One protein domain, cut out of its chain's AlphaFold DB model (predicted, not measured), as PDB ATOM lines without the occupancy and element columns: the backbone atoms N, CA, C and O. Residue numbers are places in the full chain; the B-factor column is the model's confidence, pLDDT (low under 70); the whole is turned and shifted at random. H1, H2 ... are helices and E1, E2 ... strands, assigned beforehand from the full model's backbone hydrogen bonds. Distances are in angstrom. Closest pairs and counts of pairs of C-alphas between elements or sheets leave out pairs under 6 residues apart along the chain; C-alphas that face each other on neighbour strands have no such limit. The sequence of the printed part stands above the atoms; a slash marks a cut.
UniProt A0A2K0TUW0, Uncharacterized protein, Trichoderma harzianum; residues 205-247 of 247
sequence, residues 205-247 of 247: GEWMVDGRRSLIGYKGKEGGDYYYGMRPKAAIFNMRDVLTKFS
ATOM      1  N   GLY A 205     -33.386 -15.940 -37.024       69.31
ATOM      2  CA  GLY A 205     -33.949 -15.785 -35.687       69.31
ATOM      3  C   GLY A 205     -34.176 -17.163 -35.069       69.31
ATOM      4  O   GLY A 205     -34.738 -18.056 -35.702       69.31
ATOM      5  N   GLU A 206     -33.693 -17.344 -33.844       82.25
ATOM      6  CA  GLU A 206     -33.832 -18.569 -33.052       82.25
ATOM      7  C   GLU A 206     -35.250 -19.163 -33.107       82.25
ATOM      8  O   GLU A 206     -35.406 -20.376 -33.028       82.25
ATOM      9  N   TRP A 207     -36.264 -18.326 -33.328       86.19
ATOM     10  CA  TRP A 207     -37.640 -18.703 -33.607       86.19
ATOM     11  C   TRP A 207     -38.005 -18.496 -35.082       86.19
ATOM     12  O   TRP A 207     -37.908 -17.389 -35.612       86.19
ATOM     13  N   MET A 208     -38.545 -19.537 -35.712       86.56
ATOM     14  CA  MET A 208     -39.206 -19.494 -37.017       86.56
ATOM     15  C   MET A 208     -40.704 -19.765 -36.854       86.56
ATOM     16  O   MET A 208     -41.101 -20.648 -36.098       86.56
ATOM     17  N   VAL A 209     -41.555 -19.027 -37.569       87.94
ATOM     18  CA  VAL A 209     -43.018 -19.189 -37.512       87.94
ATOM     19  C   VAL A 209     -43.560 -19.382 -38.927       87.94
ATOM     20  O   VAL A 209     -43.399 -18.505 -39.772       87.94
ATOM     21  N   ASP A 210     -44.228 -20.509 -39.185       86.38
ATOM     22  CA  ASP A 210     -44.937 -20.791 -40.438       86.38
ATOM     23  C   ASP A 210     -46.451 -20.894 -40.190       86.38
ATOM     24  O   ASP A 210     -46.958 -21.878 -39.645       86.38
ATOM     25  N   GLY A 211     -47.191 -19.870 -40.629       85.56
ATOM     26  CA  GLY A 211     -48.650 -19.813 -40.514       85.56
ATOM     27  C   GLY A 211     -49.396 -20.790 -41.427       85.56
ATOM     28  O   GLY A 211     -50.511 -21.185 -41.103       85.56
ATOM     29  N   ARG A 212     -48.788 -21.236 -42.537       86.25
ATOM     30  CA  ARG A 212     -49.425 -22.191 -43.468       86.25
ATOM     31  C   ARG A 212     -49.405 -23.611 -42.917       86.25
ATOM     32  O   ARG A 212     -50.308 -24.395 -43.188       86.25
ATOM     33  N   ARG A 213     -48.356 -23.934 -42.160       84.12
ATOM     34  CA  ARG A 213     -48.163 -25.234 -41.504       84.12
ATOM     35  C   ARG A 213     -48.626 -25.249 -40.048       84.12
ATOM     36  O   ARG A 213     -48.518 -26.289 -39.403       84.12
ATOM     37  N   SER A 214     -49.087 -24.109 -39.534       86.50
ATOM     38  CA  SER A 214     -49.324 -23.874 -38.109       86.50
ATOM     39  C   SER A 214     -48.154 -24.353 -37.240       86.50
ATOM     40  O   SER A 214     -48.356 -25.023 -36.228       86.50
ATOM     41  N   LEU A 215     -46.926 -24.052 -37.674       88.88
ATOM     42  CA  LEU A 215     -45.680 -24.543 -37.088       88.88
ATOM     43  C   LEU A 215     -44.864 -23.389 -36.507       88.88
ATOM     44  O   LEU A 215     -44.742 -22.327 -37.116       88.88
ATOM     45  N   ILE A 216     -44.254 -23.632 -35.355       90.06
ATOM     46  CA  ILE A 216     -43.253 -22.777 -34.731       90.06
ATOM     47  C   ILE A 216     -42.012 -23.634 -34.504       90.06
ATOM     48  O   ILE A 216     -42.084 -24.620 -33.780       90.06
ATOM     49  N   GLY A 217     -40.894 -23.284 -35.127       89.56
ATOM     50  CA  GLY A 217     -39.611 -23.951 -34.917       89.56
ATOM     51  C   GLY A 217     -38.718 -23.113 -34.011       89.56
ATOM     52  O   GLY A 217     -38.615 -21.901 -34.199       89.56
ATOM     53  N   TYR A 218     -38.064 -23.749 -33.047       89.00
ATOM     54  CA  TYR A 218     -36.987 -23.143 -32.267       89.00
ATOM     55  C   TYR A 218     -35.662 -23.800 -32.659       89.00
ATOM     56  O   TYR A 218     -35.534 -25.014 -32.551       89.00
ATOM     57  N   LYS A 219     -34.674 -23.027 -33.114       85.06
ATOM     58  CA  LYS A 219     -33.348 -23.502 -33.564       85.06
ATOM     59  C   LYS A 219     -32.278 -23.444 -32.457       85.06
ATOM     60  O   LYS A 219     -31.089 -23.555 -32.747       85.06
ATOM     61  N   GLY A 220     -32.677 -23.253 -31.195       83.38
ATOM     62  CA  GLY A 220     -31.765 -23.229 -30.046       83.38
ATOM     63  C   GLY A 220     -31.236 -24.612 -29.639       83.38
ATOM     64  O   GLY A 220     -31.560 -25.635 -30.230       83.38
ATOM     65  N   LYS A 221     -30.430 -24.655 -28.573       82.06
ATOM     66  CA  LYS A 221     -29.816 -25.892 -28.034       82.06
ATOM     67  C   LYS A 221     -30.812 -26.982 -27.594       82.06
ATOM     68  O   LYS A 221     -30.464 -28.153 -27.613       82.06
ATOM     69  N   GLU A 222     -32.030 -26.596 -27.215       81.19
ATOM     70  CA  GLU A 222     -33.173 -27.492 -26.944       81.19
ATOM     71  C   GLU A 222     -34.260 -27.335 -28.021       81.19
ATOM     72  O   GLU A 222     -35.455 -27.432 -27.759       81.19
ATOM     73  N   GLY A 223     -33.835 -26.994 -29.234       85.69
ATOM     74  CA  GLY A 223     -34.706 -26.679 -30.352       85.69
ATOM     75  C   GLY A 223     -35.658 -27.806 -30.744       85.69
ATOM     76  O   GLY A 223     -35.346 -28.988 -30.603       85.69
ATOM     77  N   GLY A 224     -36.818 -27.422 -31.271       87.44
ATOM     78  CA  GLY A 224     -37.863 -28.341 -31.702       87.44
ATOM     79  C   GLY A 224     -38.982 -27.651 -32.479       87.44
ATOM     80  O   GLY A 224     -39.084 -26.422 -32.500       87.44
ATOM     81  N   ASP A 225     -39.816 -28.477 -33.107       89.81
ATOM     82  CA  ASP A 225     -40.958 -28.076 -33.924       89.81
ATOM     83  C   ASP A 225     -42.263 -28.206 -33.125       89.81
ATOM     84  O   ASP A 225     -42.618 -29.285 -32.645       89.81
ATOM     85  N   TYR A 226     -43.011 -27.110 -33.020       88.06
ATOM     86  CA  TYR A 226     -44.254 -27.010 -32.260       88.06
ATOM     87  C   TYR A 226     -45.427 -26.672 -33.178       88.06
ATOM     88  O   TYR A 226     -45.460 -25.617 -33.808       88.06
ATOM     89  N   TYR A 227     -46.427 -27.548 -33.218       86.56
ATOM     90  CA  TYR A 227     -47.642 -27.344 -34.006       86.56
ATOM     91  C   TYR A 227     -48.754 -26.760 -33.132       86.56
ATOM     92  O   TYR A 227     -49.026 -27.277 -32.049       86.56
ATOM     93  N   TYR A 228     -49.425 -25.705 -33.597       80.19
ATOM     94  CA  TYR A 228     -50.575 -25.110 -32.907       80.19
ATOM     95  C   TYR A 228     -51.857 -25.291 -33.725       80.19
ATOM     96  O   TYR A 228     -51.842 -25.282 -34.950       80.19
ATOM     97  N   GLY A 229     -52.991 -25.508 -33.056       72.12
ATOM     98  CA  GLY A 229     -54.304 -25.626 -33.712       72.12
ATOM     99  C   GLY A 229     -54.506 -26.850 -34.623       72.12
ATOM    100  O   GLY A 229     -55.615 -27.074 -35.097       72.12
ATOM    101  N   MET A 230     -53.478 -27.669 -34.847       65.00
ATOM    102  CA  MET A 230     -53.530 -28.893 -35.646       65.00
ATOM    103  C   MET A 230     -53.260 -30.086 -34.729       65.00
ATOM    104  O   MET A 230     -52.207 -30.160 -34.098       65.00
ATOM    105  N   ARG A 231     -54.191 -31.049 -34.660       60.44
ATOM    106  CA  ARG A 231     -53.835 -32.372 -34.130       60.44
ATOM    107  C   ARG A 231     -52.825 -32.991 -35.100       60.44
ATOM    108  O   ARG A 231     -53.109 -32.982 -36.302       60.44
ATOM    109  N   PRO A 232     -51.693 -33.546 -34.631       57.31
ATOM    110  CA  PRO A 232     -50.853 -34.352 -35.502       57.31
ATOM    111  C   PRO A 232     -51.742 -35.448 -36.093       57.31
ATOM    112  O   PRO A 232     -52.435 -36.158 -35.356       57.31
ATOM    113  N   LYS A 233     -51.785 -35.555 -37.430       54.41
ATOM    114  CA  LYS A 233     -52.329 -36.759 -38.063       54.41
ATOM    115  C   LYS A 233     -51.548 -37.907 -37.449       54.41
ATOM    116  O   LYS A 233     -50.322 -37.870 -37.493       54.41
ATOM    117  N   ALA A 234     -52.261 -38.828 -36.800       50.12
ATOM    118  CA  ALA A 234     -51.675 -39.945 -36.084       50.12
ATOM    119  C   ALA A 234     -50.514 -40.507 -36.907       50.12
ATOM    120  O   ALA A 234     -50.720 -40.973 -38.029       50.12
ATOM    121  N   ALA A 235     -49.295 -40.404 -36.374       53.94
ATOM    122  CA  ALA A 235     -48.217 -41.243 -36.845       53.94
ATOM    123  C   ALA A 235     -48.715 -42.661 -36.579       53.94
ATOM    124  O   ALA A 235     -48.843 -43.070 -35.424       53.94
ATOM    125  N   ILE A 236     -49.124 -43.354 -37.640       50.34
ATOM    126  CA  ILE A 236     -49.428 -44.774 -37.579       50.34
ATOM    127  C   ILE A 236     -48.099 -45.419 -37.204       50.34
ATOM    128  O   ILE A 236     -47.240 -45.638 -38.055       50.34
ATOM    129  N   PHE A 237     -47.899 -45.632 -35.906       50.62
ATOM    130  CA  PHE A 237     -46.835 -46.471 -35.396       50.62
ATOM    131  C   PHE A 237     -47.126 -47.861 -35.959       50.62
ATOM    132  O   PHE A 237     -48.048 -48.549 -35.518       50.62
ATOM    133  N   ASN A 238     -46.406 -48.237 -37.014       47.03
ATOM    134  CA  ASN A 238     -46.445 -49.593 -37.524       47.03
ATOM    135  C   ASN A 238     -45.915 -50.486 -36.394       47.03
ATOM    136  O   ASN A 238     -44.732 -50.446 -36.073       47.03
ATOM    137  N   MET A 239     -46.775 -51.315 -35.795       53.94
ATOM    138  CA  MET A 239     -46.391 -52.312 -34.777       53.94
ATOM    139  C   MET A 239     -45.352 -53.340 -35.272       53.94
ATOM    140  O   MET A 239     -44.959 -54.228 -34.522       53.94
ATOM    141  N   ARG A 240     -44.890 -53.239 -36.523       56.16
ATOM    142  CA  ARG A 240     -43.846 -54.091 -37.094       56.16
ATOM    143  C   ARG A 240     -42.433 -53.719 -36.632       56.16
ATOM    144  O   ARG A 240     -41.582 -54.597 -36.631       56.16
ATOM    145  N   ASP A 241     -42.203 -52.495 -36.154       54.94
ATOM    146  CA  ASP A 241     -40.859 -52.056 -35.731       54.94
ATOM    147  C   ASP A 241     -40.538 -52.364 -34.254       54.94
ATOM    148  O   ASP A 241     -39.427 -52.114 -33.788       54.94
ATOM    149  N   VAL A 242     -41.485 -52.936 -33.498       56.03
ATOM    150  CA  VAL A 242     -41.289 -53.271 -32.072       56.03
ATOM    151  C   VAL A 242     -40.599 -54.631 -31.879       56.03
ATOM    152  O   VAL A 242     -40.085 -54.903 -30.796       56.03
ATOM    153  N   LEU A 243     -40.514 -55.478 -32.912       55.97
ATOM    154  CA  LEU A 243     -40.032 -56.859 -32.758       55.97
ATOM    155  C   LEU A 243     -38.549 -57.101 -33.078       55.97
ATOM    156  O   LEU A 243     -38.095 -58.232 -32.949       55.97
ATOM    157  N   THR A 244     -37.765 -56.080 -33.423       55.59
ATOM    158  CA  THR A 244     -36.340 -56.269 -33.786       55.59
ATOM    159  C   THR A 244     -35.358 -55.931 -32.661       55.59
ATOM    160  O   THR A 244     -34.164 -55.782 -32.911       55.59
ATOM    161  N   LYS A 245     -35.828 -55.776 -31.416       52.19
ATOM    162  CA  LYS A 245     -34.963 -55.424 -30.268       52.19
ATOM    163  C   LYS A 245     -34.946 -56.429 -29.116       52.19
ATOM    164  O   LYS A 245     -34.456 -56.101 -28.042       52.19
ATOM    165  N   PHE A 246     -35.420 -57.647 -29.360       50.62
ATOM    166  CA  PHE A 246     -35.164 -58.800 -28.499       50.62
ATOM    167  C   PHE A 246     -34.793 -60.007 -29.365       50.62
ATOM    168  O   PHE A 246     -35.653 -60.800 -29.736       50.62
ATOM    169  N   SER A 247     -33.510 -60.115 -29.701       44.81
ATOM    170  CA  SER A 247     -32.827 -61.387 -29.940       44.81
ATOM    171  C   SER A 247     -31.346 -61.230 -29.645       44.81
ATOM    172  O   SER A 247     -30.839 -60.094 -29.782       44.81
TER     173      SER A 247
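This is residues 205 to 247 of the 247 residues of an uncharacterized protein of Trichoderma harzianum (UniProt A0A2K0TUW0). With little regular structure, this is a small three-stranded sheet, E1, E2 and E3 side by side, from which a long tail, residues 231 to 247, sticks out and holds the short helix H1. The strands make a meander, each the antiparallel neighbour of the one before. The 43 printed residues, 16 of them in named elements, are of mixed class and run E1, E2, E3, H1. The whole is extended, with a radius of gyration of the C-alphas of 15.7 A and spans of 46 by 25 by 11 A.

E1, residues 207 to 210, begins at C-alpha (-37.640, -18.703, -33.607) and is 10.2 A long. E2, residues 215 to 218, is 10.0 A long, and E3, residues 224 to 227, 10.1 A. H1, residues 239 to 242, spans 5.9 A and ends at C-alpha (-41.289, -53.271, -32.072).

E1 and E2 form an antiparallel hairpin at 166 degrees, with N 208 and O 217 2.8 A apart, within hydrogen-bond range. E2 and E3 form another at 159 degrees, with N 216 and O 226 2.8 A apart, also within range. H1 is not on the sheet, and it is too short for an O i to N i+4 pair; its one O i to N i+3 pair is not within range.

The C-alphas of Gly 205 and Ser 247, the two farthest apart, are 46.0 A apart. The printed part has no cut; the link E3 to H1 is long, with 11 residues. Residue 205 and residues 230 to 247 have pLDDT under 70.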